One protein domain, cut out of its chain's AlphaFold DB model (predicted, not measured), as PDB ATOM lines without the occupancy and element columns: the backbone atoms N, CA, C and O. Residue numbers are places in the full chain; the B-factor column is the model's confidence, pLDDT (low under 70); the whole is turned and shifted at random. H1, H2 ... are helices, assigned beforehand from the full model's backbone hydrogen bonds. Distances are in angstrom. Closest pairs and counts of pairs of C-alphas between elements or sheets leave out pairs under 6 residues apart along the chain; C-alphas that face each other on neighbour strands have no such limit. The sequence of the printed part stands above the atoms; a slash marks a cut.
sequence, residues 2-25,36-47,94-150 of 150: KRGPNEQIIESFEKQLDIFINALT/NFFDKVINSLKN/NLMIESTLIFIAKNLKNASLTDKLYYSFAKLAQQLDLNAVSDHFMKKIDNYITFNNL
ATOM      1  N   LYS A   2    -140.072 425.002  -0.589       52.00
ATOM      2  CA  LYS A   2    -138.854 424.387  -1.148       52.00
ATOM      3  C   LYS A   2    -137.965 423.941   0.018       52.00
ATOM      4  O   LYS A   2    -137.760 424.730   0.934       52.00
ATOM      5  N   ARG A   3    -137.497 422.692  -0.018       63.91
ATOM      6  CA  ARG A   3    -136.607 422.102   0.997       63.91
ATOM      7  C   ARG A   3    -135.234 422.764   0.980       63.91
ATOM      8  O   ARG A   3    -134.763 423.156  -0.094       63.91
ATOM      9  N   GLY A   4    -134.601 422.865   2.145       70.19
ATOM     10  CA  GLY A   4    -133.263 423.440   2.290       70.19
ATOM     11  C   GLY A   4    -132.163 422.538   1.700       70.19
ATOM     12  O   GLY A   4    -132.363 421.328   1.595       70.19
ATOM     13  N   PRO A   5    -130.983 423.075   1.339       65.94
ATOM     14  CA  PRO A   5    -129.891 422.288   0.747       65.94
ATOM     15  C   PRO A   5    -129.431 421.102   1.610       65.94
ATOM     16  O   PRO A   5    -129.209 420.011   1.094       65.94
ATOM     17  N   ASN A   6    -129.361 421.284   2.933       67.94
ATOM     18  CA  ASN A   6    -128.976 420.218   3.865       67.94
ATOM     19  C   ASN A   6    -129.997 419.072   3.890       67.94
ATOM     20  O   ASN A   6    -129.606 417.912   3.942       67.94
ATOM     21  N   GLU A   7    -131.295 419.384   3.809       72.75
ATOM     22  CA  GLU A   7    -132.364 418.375   3.761       72.75
ATOM     23  C   GLU A   7    -132.256 417.536   2.486       72.75
ATOM     24  O   GLU A   7    -132.367 416.316   2.536       72.75
ATOM     25  N   GLN A   8    -131.953 418.170   1.350       70.44
ATOM     26  CA  GLN A   8    -131.775 417.468   0.077       70.44
ATOM     27  C   GLN A   8    -130.542 416.548   0.088       70.44
ATOM     28  O   GLN A   8    -130.588 415.450  -0.469       70.44
ATOM     29  N   ILE A   9    -129.450 416.959   0.747       69.00
ATOM     30  CA  ILE A   9    -128.245 416.130   0.925       69.00
ATOM     31  C   ILE A   9    -128.536 414.927   1.828       69.00
ATOM     32  O   ILE A   9    -128.172 413.805   1.472       69.00
ATOM     33  N   ILE A  10    -129.211 415.147   2.960       75.62
ATOM     34  CA  ILE A  10    -129.615 414.084   3.895       75.62
ATOM     35  C   ILE A  10    -130.495 413.055   3.175       75.62
ATOM     36  O   ILE A  10    -130.181 411.868   3.196       75.62
ATOM     37  N   GLU A  11    -131.533 413.501   2.464       79.25
ATOM     38  CA  GLU A  11    -132.439 412.613   1.724       79.25
ATOM     39  C   GLU A  11    -131.718 411.837   0.614       79.25
ATOM     40  O   GLU A  11    -131.941 410.635   0.435       79.25
ATOM     41  N   SER A  12    -130.829 412.500  -0.137       76.06
ATOM     42  CA  SER A  12    -130.032 411.822  -1.163       76.06
ATOM     43  C   SER A  12    -129.154 410.739  -0.548       76.06
ATOM     44  O   SER A  12    -128.969 409.688  -1.161       76.06
ATOM     45  N   PHE A  13    -128.591 410.994   0.628       75.50
ATOM     46  CA  PHE A  13    -127.779 410.012   1.318       75.50
ATOM     47  C   PHE A  13    -128.611 408.826   1.808       75.50
ATOM     48  O   PHE A  13    -128.246 407.687   1.528       75.50
ATOM     49  N   GLU A  14    -129.728 409.076   2.491       81.88
ATOM     50  CA  GLU A  14    -130.605 408.016   3.005       81.88
ATOM     51  C   GLU A  14    -131.058 407.086   1.879       81.88
ATOM     52  O   GLU A  14    -130.981 405.867   2.001       81.88
ATOM     53  N   LYS A  15    -131.388 407.656   0.716       82.44
ATOM     54  CA  LYS A  15    -131.721 406.876  -0.475       82.44
ATOM     55  C   LYS A  15    -130.565 405.993  -0.961       82.44
ATOM     56  O   LYS A  15    -130.792 404.848  -1.348       82.44
ATOM     57  N   GLN A  16    -129.334 406.510  -0.990       73.75
ATOM     58  CA  GLN A  16    -128.166 405.709  -1.386       73.75
ATOM     59  C   GLN A  16    -127.850 404.630  -0.357       73.75
ATOM     60  O   GLN A  16    -127.462 403.525  -0.735       73.75
ATOM     61  N   LEU A  17    -128.047 404.933   0.922       77.19
ATOM     62  CA  LEU A  17    -127.884 403.977   1.997       77.19
ATOM     63  C   LEU A  17    -128.868 402.816   1.860       77.19
ATOM     64  O   LEU A  17    -128.431 401.671   1.910       77.19
ATOM     65  N   ASP A  18    -130.146 403.090   1.607       79.50
ATOM     66  CA  ASP A  18    -131.153 402.044   1.407       79.50
ATOM     67  C   ASP A  18    -130.794 401.141   0.222       79.50
ATOM     68  O   ASP A  18    -130.850 399.914   0.319       79.50
ATOM     69  N   ILE A  19    -130.357 401.726  -0.899       76.00
ATOM     70  CA  ILE A  19    -129.883 400.959  -2.063       76.00
ATOM     71  C   ILE A  19    -128.671 400.099  -1.684       76.00
ATOM     72  O   ILE A  19    -128.551 398.953  -2.122       76.00
ATOM     73  N   PHE A  20    -127.755 400.649  -0.889       73.75
ATOM     74  CA  PHE A  20    -126.509 399.990  -0.526       73.75
ATOM     75  C   PHE A  20    -126.708 398.853   0.481       73.75
ATOM     76  O   PHE A  20    -126.166 397.770   0.273       73.75
ATOM     77  N   ILE A  21    -127.523 399.062   1.518       72.19
ATOM     78  CA  ILE A  21    -127.892 398.041   2.507       72.19
ATOM     79  C   ILE A  21    -128.629 396.894   1.823       72.19
ATOM     80  O   ILE A  21    -128.259 395.743   2.018       72.19
ATOM     81  N   ASN A  22    -129.601 397.191   0.955       71.81
ATOM     82  CA  ASN A  22    -130.333 396.150   0.228       71.81
ATOM     83  C   ASN A  22    -129.431 395.332  -0.715       71.81
ATOM     84  O   ASN A  22    -129.736 394.181  -1.018       71.81
ATOM     85  N   ALA A  23    -128.316 395.907  -1.177       68.12
ATOM     86  CA  ALA A  23    -127.325 395.210  -1.995       68.12
ATOM     87  C   ALA A  23    -126.306 394.400  -1.168       68.12
ATOM     88  O   ALA A  23    -125.618 393.535  -1.719       68.12
ATOM     89  N   LEU A  24    -126.181 394.669   0.133       65.69
ATOM     90  CA  LEU A  24    -125.278 393.968   1.038       65.69
ATOM     91  C   LEU A  24    -126.040 392.888   1.808       65.69
ATOM     92  O   LEU A  24    -126.748 393.161   2.769       65.69
ATOM     93  N   THR A  25    -125.840 391.627   1.436       58.91
ATOM     94  CA  THR A  25    -126.277 390.484   2.244       58.91
ATOM     95  C   THR A  25    -125.421 390.382   3.509       58.91
ATOM     96  O   THR A  25    -124.362 389.781   3.427       58.91
ATOM     97  N   ASN A  36    -116.761 401.668  -1.992       76.69
ATOM     98  CA  ASN A  36    -117.885 401.633  -2.922       76.69
ATOM     99  C   ASN A  36    -119.056 402.490  -2.418       76.69
ATOM    100  O   ASN A  36    -119.669 403.231  -3.183       76.69
ATOM    101  N   PHE A  37    -119.337 402.423  -1.116       76.44
ATOM    102  CA  PHE A  37    -120.359 403.238  -0.479       76.44
ATOM    103  C   PHE A  37    -120.102 404.736  -0.661       76.44
ATOM    104  O   PHE A  37    -120.967 405.449  -1.170       76.44
ATOM    105  N   PHE A  38    -118.908 405.207  -0.296       75.50
ATOM    106  CA  PHE A  38    -118.555 406.617  -0.416       75.50
ATOM    107  C   PHE A  38    -118.580 407.085  -1.868       75.50
ATOM    108  O   PHE A  38    -119.171 408.125  -2.150       75.50
ATOM    109  N   ASP A  39    -118.047 406.293  -2.800       75.06
ATOM    110  CA  ASP A  39    -118.049 406.647  -4.223       75.06
ATOM    111  C   ASP A  39    -119.485 406.787  -4.764       75.06
ATOM    112  O   ASP A  39    -119.794 407.742  -5.478       75.06
ATOM    113  N   LYS A  40    -120.403 405.886  -4.381       74.25
ATOM    114  CA  LYS A  40    -121.828 405.981  -4.751       74.25
ATOM    115  C   LYS A  40    -122.501 407.222  -4.175       74.25
ATOM    116  O   LYS A  40    -123.232 407.906  -4.893       74.25
ATOM    117  N   VAL A  41    -122.253 407.516  -2.902       70.00
ATOM    118  CA  VAL A  41    -122.810 408.695  -2.229       70.00
ATOM    119  C   VAL A  41    -122.320 409.972  -2.906       70.00
ATOM    120  O   VAL A  41    -123.140 410.795  -3.306       70.00
ATOM    121  N   ILE A  42    -121.012 410.105  -3.130       72.88
ATOM    122  CA  ILE A  42    -120.411 411.267  -3.800       72.88
ATOM    123  C   ILE A  42    -120.994 411.439  -5.207       72.88
ATOM    124  O   ILE A  42    -121.457 412.527  -5.552       72.88
ATOM    125  N   ASN A  43    -121.054 410.367  -6.000       72.69
ATOM    126  CA  ASN A  43    -121.621 410.415  -7.349       72.69
ATOM    127  C   ASN A  43    -123.106 410.808  -7.349       72.69
ATOM    128  O   ASN A  43    -123.547 411.567  -8.211       72.69
ATOM    129  N   SER A  44    -123.885 410.335  -6.373       68.94
ATOM    130  CA  SER A  44    -125.287 410.733  -6.219       68.94
ATOM    131  C   SER A  44    -125.425 412.220  -5.903       68.94
ATOM    132  O   SER A  44    -126.250 412.896  -6.513       68.94
ATOM    133  N   LEU A  45    -124.608 412.736  -4.982       69.19
ATOM    134  CA  LEU A  45    -124.624 414.150  -4.605       69.19
ATOM    135  C   LEU A  45    -124.226 415.050  -5.784       69.19
ATOM    136  O   LEU A  45    -124.857 416.090  -5.993       69.19
ATOM    137  N   LYS A  46    -123.252 414.621  -6.601       69.62
ATOM    138  CA  LYS A  46    -122.875 415.290  -7.858       69.62
ATOM    139  C   LYS A  46    -124.016 415.293  -8.875       69.62
ATOM    140  O   LYS A  46    -124.387 416.348  -9.382       69.62
ATOM    141  N   ASN A  47    -124.626 414.135  -9.134       69.56
ATOM    142  CA  ASN A  47    -125.745 414.010 -10.078       69.56
ATOM    143  C   ASN A  47    -126.956 414.856  -9.659       69.56
ATOM    144  O   ASN A  47    -127.636 415.434 -10.506       69.56
ATOM    145  N   ASN A  94    -107.987 407.054   2.577       63.12
ATOM    146  CA  ASN A  94    -107.548 405.825   3.243       63.12
ATOM    147  C   ASN A  94    -107.485 406.004   4.764       63.12
ATOM    148  O   ASN A  94    -108.035 405.174   5.483       63.12
ATOM    149  N   LEU A  95    -106.939 407.123   5.254       64.56
ATOM    150  CA  LEU A  95    -106.943 407.449   6.686       64.56
ATOM    151  C   LEU A  95    -108.366 407.573   7.260       64.56
ATOM    152  O   LEU A  95    -108.640 407.113   8.372       64.56
ATOM    153  N   MET A  96    -109.301 408.163   6.509       68.00
ATOM    154  CA  MET A  96    -110.712 408.239   6.903       68.00
ATOM    155  C   MET A  96    -111.331 406.841   7.020       68.00
ATOM    156  O   MET A  96    -112.033 406.554   7.989       68.00
ATOM    157  N   ILE A  97    -111.072 405.957   6.058       66.94
ATOM    158  CA  ILE A  97    -111.601 404.590   6.088       66.94
ATOM    159  C   ILE A  97    -110.990 403.802   7.243       66.94
ATOM    160  O   ILE A  97    -111.724 403.157   7.984       66.94
ATOM    161  N   GLU A  98    -109.679 403.897   7.445       68.56
ATOM    162  CA  GLU A  98    -108.986 403.236   8.551       68.56
ATOM    163  C   GLU A  98    -109.513 403.707   9.911       68.56
ATOM    164  O   GLU A  98    -109.898 402.884  10.740       68.56
ATOM    165  N   SER A  99    -109.616 405.020  10.131       64.94
ATOM    166  CA  SER A  99    -110.168 405.572  11.376       64.94
ATOM    167  C   SER A  99    -111.636 405.189  11.594       64.94
ATOM    168  O   SER A  99    -112.032 404.868  12.719       64.94
ATOM    169  N   THR A 100    -112.432 405.146  10.524       69.75
ATOM    170  CA  THR A 100    -113.832 404.700  10.563       69.75
ATOM    171  C   THR A 100    -113.934 403.222  10.932       69.75
ATOM    172  O   THR A 100    -114.715 402.865  11.813       69.75
ATOM    173  N   LEU A 101    -113.109 402.365  10.327       72.44
ATOM    174  CA  LEU A 101    -113.052 400.937  10.640       72.44
ATOM    175  C   LEU A 101    -112.589 400.688  12.080       72.44
ATOM    176  O   LEU A 101    -113.198 399.876  12.774       72.44
ATOM    177  N   ILE A 102    -111.569 401.412  12.560       71.75
ATOM    178  CA  ILE A 102    -111.094 401.324  13.952       71.75
ATOM    179  C   ILE A 102    -112.214 401.694  14.925       71.75
ATOM    180  O   ILE A 102    -112.416 400.996  15.922       71.75
ATOM    181  N   PHE A 103    -112.957 402.768  14.646       71.88
ATOM    182  CA  PHE A 103    -114.084 403.166  15.484       71.88
ATOM    183  C   PHE A 103    -115.205 402.128  15.452       71.88
ATOM    184  O   PHE A 103    -115.693 401.739  16.509       71.88
ATOM    185  N   ILE A 104    -115.588 401.637  14.268       74.81
ATOM    186  CA  ILE A 104    -116.617 400.598  14.145       74.81
ATOM    187  C   ILE A 104    -116.209 399.351  14.931       74.81
ATOM    188  O   ILE A 104    -117.018 398.804  15.676       74.81
ATOM    189  N   ALA A 105    -114.953 398.924  14.816       74.50
ATOM    190  CA  ALA A 105    -114.444 397.753  15.517       74.50
ATOM    191  C   ALA A 105    -114.426 397.932  17.044       74.50
ATOM    192  O   ALA A 105    -114.738 396.984  17.765       74.50
ATOM    193  N   LYS A 106    -114.079 399.128  17.542       74.50
ATOM    194  CA  LYS A 106    -114.047 399.430  18.983       74.50
ATOM    195  C   LYS A 106    -115.434 399.642  19.584       74.50
ATOM    196  O   LYS A 106    -115.716 399.105  20.646       74.50
ATOM    197  N   ASN A 107    -116.278 400.407  18.899       69.81
ATOM    198  CA  ASN A 107    -117.465 401.022  19.497       69.81
ATOM    199  C   ASN A 107    -118.771 400.569  18.851       69.81
ATOM    200  O   ASN A 107    -119.829 400.786  19.412       69.81
ATOM    201  N   LEU A 108    -118.744 399.957  17.669       72.81
ATOM    202  CA  LEU A 108    -119.964 399.549  16.968       72.81
ATOM    203  C   LEU A 108    -119.914 398.082  16.546       72.81
ATOM    204  O   LEU A 108    -120.671 397.686  15.670       72.81
ATOM    205  N   LYS A 109    -119.058 397.245  17.149       73.50
ATOM    206  CA  LYS A 109    -118.848 395.851  16.714       73.50
ATOM    207  C   LYS A 109    -120.168 395.086  16.545       73.50
ATOM    208  O   LYS A 109    -120.395 394.482  15.497       73.50
ATOM    209  N   ASN A 110    -121.055 395.215  17.530       77.12
ATOM    210  CA  ASN A 110    -122.361 394.552  17.576       77.12
ATOM    211  C   ASN A 110    -123.508 395.399  16.996       77.12
ATOM    212  O   ASN A 110    -124.652 394.957  17.015       77.12
ATOM    213  N   ALA A 111    -123.218 396.602  16.493       75.81
ATOM    214  CA  ALA A 111    -124.229 397.472  15.911       75.81
ATOM    215  C   ALA A 111    -124.720 396.918  14.572       75.81
ATOM    216  O   ALA A 111    -123.997 396.175  13.884       75.81
ATOM    217  N   SER A 112    -125.927 397.334  14.183       79.62
ATOM    218  CA  SER A 112    -126.482 396.991  12.878       79.62
ATOM    219  C   SER A 112    -125.589 397.513  11.747       79.62
ATOM    220  O   SER A 112    -124.802 398.453  11.916       79.62
ATOM    221  N   LEU A 113    -125.703 396.907  10.562       78.38
ATOM    222  CA  LEU A 113    -125.018 397.398   9.364       78.38
ATOM    223  C   LEU A 113    -125.376 398.870   9.085       78.38
ATOM    224  O   LEU A 113    -124.503 399.667   8.743       78.38
ATOM    225  N   THR A 114    -126.642 399.226   9.297       79.06
ATOM    226  CA  THR A 114    -127.183 400.577   9.130       79.06
ATOM    227  C   THR A 114    -126.472 401.591  10.020       79.06
ATOM    228  O   THR A 114    -125.999 402.608   9.517       79.06
ATOM    229  N   ASP A 115    -126.310 401.297  11.311       78.94
ATOM    230  CA  ASP A 115    -125.683 402.224  12.266       78.94
ATOM    231  C   ASP A 115    -124.206 402.468  11.936       78.94
ATOM    232  O   ASP A 115    -123.707 403.596  11.983       78.94
ATOM    233  N   LYS A 116    -123.500 401.410  11.525       80.88
ATOM    234  CA  LYS A 116    -122.098 401.501  11.100       80.88
ATOM    235  C   LYS A 116    -121.937 402.361   9.837       80.88
ATOM    236  O   LYS A 116    -120.971 403.120   9.716       80.88
ATOM    237  N   LEU A 117    -122.879 402.271   8.898       79.81
ATOM    238  CA  LEU A 117    -122.888 403.086   7.680       79.81
ATOM    239  C   LEU A 117    -123.320 404.535   7.945       79.81
ATOM    240  O   LEU A 117    -122.728 405.446   7.365       79.81
ATOM    241  N   TYR A 118    -124.266 404.771   8.861       82.44
ATOM    242  CA  TYR A 118    -124.574 406.120   9.341       82.44
ATOM    243  C   TYR A 118    -123.339 406.793   9.929       82.44
ATOM    244  O   TYR A 118    -123.051 407.937   9.579       82.44
ATOM    245  N   TYR A 119    -122.563 406.079  10.749       81.31
ATOM    246  CA  TYR A 119    -121.334 406.632  11.319       81.31
ATOM    247  C   TYR A 119    -120.308 406.971  10.243       81.31
ATOM    248  O   TYR A 119    -119.725 408.056  10.239       81.31
ATOM    249  N   SER A 120    -120.147 406.065   9.282       76.94
ATOM    250  CA  SER A 120    -119.244 406.253   8.150       76.94
ATOM    251  C   SER A 120    -119.599 407.513   7.355       76.94
ATOM    252  O   SER A 120    -118.716 408.279   6.969       76.94
ATOM    253  N   PHE A 121    -120.888 407.781   7.154       76.88
ATOM    254  CA  PHE A 121    -121.323 408.984   6.458       76.88
ATOM    255  C   PHE A 121    -121.248 410.252   7.290       76.88
ATOM    256  O   PHE A 121    -120.862 411.283   6.752       76.88
ATOM    257  N   ALA A 122    -121.558 410.193   8.582       76.75
ATOM    258  CA  ALA A 122    -121.354 411.333   9.463       76.75
ATOM    259  C   ALA A 122    -119.896 411.819   9.389       76.75
ATOM    260  O   ALA A 122    -119.639 413.013   9.242       76.75
ATOM    261  N   LYS A 123    -118.935 410.884   9.370       75.56
ATOM    262  CA  LYS A 123    -117.514 411.201   9.185       75.56
ATOM    263  C   LYS A 123    -117.185 411.752   7.803       75.56
ATOM    264  O   LYS A 123    -116.436 412.724   7.726       75.56
ATOM    265  N   LEU A 124    -117.776 411.209   6.741       72.88
ATOM    266  CA  LEU A 124    -117.638 411.791   5.405       72.88
ATOM    267  C   LEU A 124    -118.186 413.229   5.360       72.88
ATOM    268  O   LEU A 124    -117.506 414.128   4.879       72.88
ATOM    269  N   ALA A 125    -119.383 413.467   5.896       70.88
ATOM    270  CA  ALA A 125    -120.018 414.779   5.934       70.88
ATOM    271  C   ALA A 125    -119.194 415.791   6.744       70.88
ATOM    272  O   ALA A 125    -119.022 416.922   6.299       70.88
ATOM    273  N   GLN A 126    -118.625 415.374   7.880       68.56
ATOM    274  CA  GLN A 126    -117.716 416.198   8.679       68.56
ATOM    275  C   GLN A 126    -116.471 416.623   7.878       68.56
ATOM    276  O   GLN A 126    -116.059 417.776   7.943       68.56
ATOM    277  N   GLN A 127    -115.880 415.713   7.097       65.75
ATOM    278  CA  GLN A 127    -114.721 416.015   6.242       65.75
ATOM    279  C   GLN A 127    -115.065 416.928   5.058       65.75
ATOM    280  O   GLN A 127    -114.195 417.620   4.535       65.75
ATOM    281  N   LEU A 128    -116.329 416.935   4.642       64.44
ATOM    282  CA  LEU A 128    -116.847 417.808   3.591       64.44
ATOM    283  C   LEU A 128    -117.385 419.145   4.136       64.44
ATOM    284  O   LEU A 128    -118.083 419.842   3.406       64.44
ATOM    285  N   ASP A 129    -117.121 419.470   5.408       64.75
ATOM    286  CA  ASP A 129    -117.637 420.654   6.121       64.75
ATOM    287  C   ASP A 129    -119.178 420.778   6.097       64.75
ATOM    288  O   ASP A 129    -119.776 421.839   6.289       64.75
ATOM    289  N   LEU A 130    -119.866 419.650   5.908       67.50
ATOM    290  CA  LEU A 130    -121.321 419.540   5.954       67.50
ATOM    291  C   LEU A 130    -121.768 419.263   7.394       67.50
ATOM    292  O   LEU A 130    -122.442 418.270   7.668       67.50
ATOM    293  N   ASN A 131    -121.391 420.135   8.333       71.88
ATOM    294  CA  ASN A 131    -121.553 419.887   9.773       71.88
ATOM    295  C   ASN A 131    -123.011 419.619  10.179       71.88
ATOM    296  O   ASN A 131    -123.277 418.681  10.916       71.88
ATOM    297  N   ALA A 132    -123.979 420.342   9.605       72.12
ATOM    298  CA  ALA A 132    -125.402 420.092   9.861       72.12
ATOM    299  C   ALA A 132    -125.869 418.697   9.392       72.12
ATOM    300  O   ALA A 132    -126.766 418.103   9.990       72.12
ATOM    301  N   VAL A 133    -125.262 418.174   8.323       73.31
ATOM    302  CA  VAL A 133    -125.518 416.820   7.814       73.31
ATOM    303  C   VAL A 133    -124.824 415.803   8.718       73.31
ATOM    304  O   VAL A 133    -125.463 414.850   9.152       73.31
ATOM    305  N   SER A 134    -123.559 416.037   9.076       78.19
ATOM    306  CA  SER A 134    -122.827 415.219  10.051       78.19
ATOM    307  C   SER A 134    -123.609 415.075  11.359       78.19
ATOM    308  O   SER A 134    -123.866 413.955  11.793       78.19
ATOM    309  N   ASP A 135    -124.068 416.182  11.941       78.94
ATOM    310  CA  ASP A 135    -124.823 416.203  13.197       78.94
ATOM    311  C   ASP A 135    -126.144 415.436  13.100       78.94
ATOM    312  O   ASP A 135    -126.557 414.784  14.060       78.94
ATOM    313  N   HIS A 136    -126.814 415.484  11.944       84.00
ATOM    314  CA  HIS A 136    -128.030 414.710  11.715       84.00
ATOM    315  C   HIS A 136    -127.767 413.203  11.843       84.00
ATOM    316  O   HIS A 136    -128.503 412.507  12.545       84.00
ATOM    317  N   PHE A 137    -126.707 412.699  11.206       80.75
ATOM    318  CA  PHE A 137    -126.366 411.275  11.264       80.75
ATOM    319  C   PHE A 137    -125.719 410.882  12.592       80.75
ATOM    320  O   PHE A 137    -126.045 409.818  13.115       80.75
ATOM    321  N   MET A 138    -124.901 411.754  13.194       80.50
ATOM    322  CA  MET A 138    -124.374 411.552  14.548       80.50
ATOM    323  C   MET A 138    -125.497 411.412  15.570       80.50
ATOM    324  O   MET A 138    -125.479 410.454  16.327       80.50
ATOM    325  N   LYS A 139    -126.545 412.246  15.524       82.00
ATOM    326  CA  LYS A 139    -127.709 412.100  16.420       82.00
ATOM    327  C   LYS A 139    -128.423 410.757  16.278       82.00
ATOM    328  O   LYS A 139    -128.942 410.234  17.262       82.00
ATOM    329  N   LYS A 140    -128.462 410.180  15.073       76.56
ATOM    330  CA  LYS A 140    -129.027 408.837  14.863       76.56
ATOM    331  C   LYS A 140    -128.183 407.748  15.538       76.56
ATOM    332  O   LYS A 140    -128.745 406.759  15.995       76.56
ATOM    333  N   ILE A 141    -126.872 407.960  15.656       72.00
ATOM    334  CA  ILE A 141    -125.909 407.037  16.278       72.00
ATOM    335  C   ILE A 141    -125.767 407.286  17.783       72.00
ATOM    336  O   ILE A 141    -125.569 406.333  18.531       72.00
ATOM    337  N   ASP A 142    -125.907 408.526  18.255       67.44
ATOM    338  CA  ASP A 142    -125.828 408.881  19.677       67.44
ATOM    339  C   ASP A 142    -126.866 408.113  20.493       67.44
ATOM    340  O   ASP A 142    -126.579 407.691  21.610       67.44
ATOM    341  N   ASN A 143    -128.036 407.831  19.914       59.81
ATOM    342  CA  ASN A 143    -129.018 406.940  20.526       59.81
ATOM    343  C   ASN A 143    -128.463 405.521  20.739       59.81
ATOM    344  O   ASN A 143    -128.735 404.921  21.770       59.81
ATOM    345  N   TYR A 144    -127.653 404.992  19.818       58.19
ATOM    346  CA  TYR A 144    -127.014 403.680  19.954       58.19
ATOM    347  C   TYR A 144    -125.851 403.703  20.960       58.19
ATOM    348  O   TYR A 144    -125.750 402.803  21.792       58.19
ATOM    349  N   ILE A 145    -124.988 404.723  20.918       58.53
ATOM    350  CA  ILE A 145    -123.836 404.856  21.831       58.53
ATOM    351  C   ILE A 145    -124.317 405.069  23.273       58.53
ATOM    352  O   ILE A 145    -123.887 404.360  24.181       58.53
ATOM    353  N   THR A 146    -125.286 405.968  23.470       56.84
ATOM    354  CA  THR A 146    -125.877 406.265  24.784       56.84
ATOM    355  C   THR A 146    -126.646 405.065  25.343       56.84
ATOM    356  O   THR A 146    -126.552 404.780  26.532       56.84
ATOM    357  N   PHE A 147    -127.381 404.323  24.505       49.50
ATOM    358  CA  PHE A 147    -128.132 403.140  24.949       49.50
ATOM    359  C   PHE A 147    -127.225 401.959  25.325       49.50
ATOM    360  O   PHE A 147    -127.610 401.133  26.148       49.50
ATOM    361  N   ASN A 148    -126.017 401.885  24.756       50.50
ATOM    362  CA  ASN A 148    -125.067 400.800  25.008       50.50
ATOM    363  C   ASN A 148    -123.900 401.177  25.945       50.50
ATOM    364  O   ASN A 148    -123.061 400.315  26.199       50.50
ATOM    365  N   ASN A 149    -123.852 402.406  26.487       53.53
ATOM    366  CA  ASN A 149    -122.751 402.916  27.328       53.53
ATOM    367  C   ASN A 149    -121.356 402.714  26.693       53.53
ATOM    368  O   ASN A 149    -120.442 402.194  27.341       53.53
ATOM    369  N   LEU A 150    -121.211 403.084  25.417       51.38
ATOM    370  CA  LEU A 150    -119.958 402.962  24.654       51.38
ATOM    371  C   LEU A 150    -119.160 404.268  24.613       51.38
ATOM    372  O   LEU A 150    -119.787 405.349  24.630       51.38
TER     373      LEU A 150
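Overview. This is residues 2 to 25, 36 to 47 and 94 to 150 of the 150 residues of an uncharacterized protein of Rickettsia massiliae str. AZT80 (UniProt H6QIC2). A cluster of crossed helices is built round H4 in the middle, with H1, H3 and H5 on three sides of it, H5 folding back on H4 as a hairpin. H2 packs on H1 and comes close to H4, while H1 reaches H4 and H5 with only parts of its length. The printed part has 93 residues with five named helices, H1 to H5 in order along the chain, and no named strand; the class is all helix. It is compact, with a radius of gyration of the C-alphas of 13.1 A, and only just elongated, spanning 39 by 26 by 25 A.

Arrangement. Start at H1, residues 5 to 23, one of two hubs that touch three helices each. H2, residues 36 to 47, touches H1, with the closest C-alphas those of Gln 16 and Val 41, 6.2 A apart, at a steep tilt of 40 degrees, opposite ways. The other hub is H4, residues 113 to 127; H1 touches it with residues 17 to 21 alone, and the closest C-alphas, of Ile 21 and Thr 114, are 7.1 A apart. Look next at H5, residues 131 to 148, which H1 touches with residues 6 to 10 alone; the closest C-alphas, of Asn 6 and Val 133, are 6.3 A apart. H4 and H5 form a helical hairpin, a steep tilt of 38 degrees, only just past shallow, with the closest C-alphas, of Ala 122 and Ser 134, 4.2 A apart. H3, residues 94 to 107, forms a helical hairpin with H4 too, at 43 degrees; the C-alphas of Thr 100 and Ser 120 are closest, 6.1 A apart. H3 is apart from H1 and H2, and H2 is apart from H5. In H1, H2, H3 and H4 every O i to N i+4 pair is within hydrogen-bond range; in H5 it is 12 of 14.

Along the chain. Find C-alpha 5 at (-129.891, 422.288, 0.747); from there H1 runs 27.3 A to C-alpha 23. H2 measures 16.3 A, H3 19.6 A and H4 21.5 A from first to last C-alpha. H5 has a kink of 38 degrees near residue 140 and runs 24.7 A to C-alpha 148 at (-125.067, 400.800, 25.008).

Size, cuts and confidence. The C-alphas farthest apart, of Lys 2 and Lys 106, are 40.5 A from each other. Residues 26 to 35 are not printed, with 14.9 A from C-alpha 25 to C-alpha 36, nor are residues 48 to 93, with 24.0 A from C-alpha 47 to C-alpha 94. The links H3 to H4 and H4 to H5 are tight. The mean pLDDT of the printed part is 71.4, and 34 residues are under 70, among them 94 to 100 and 142 to 150.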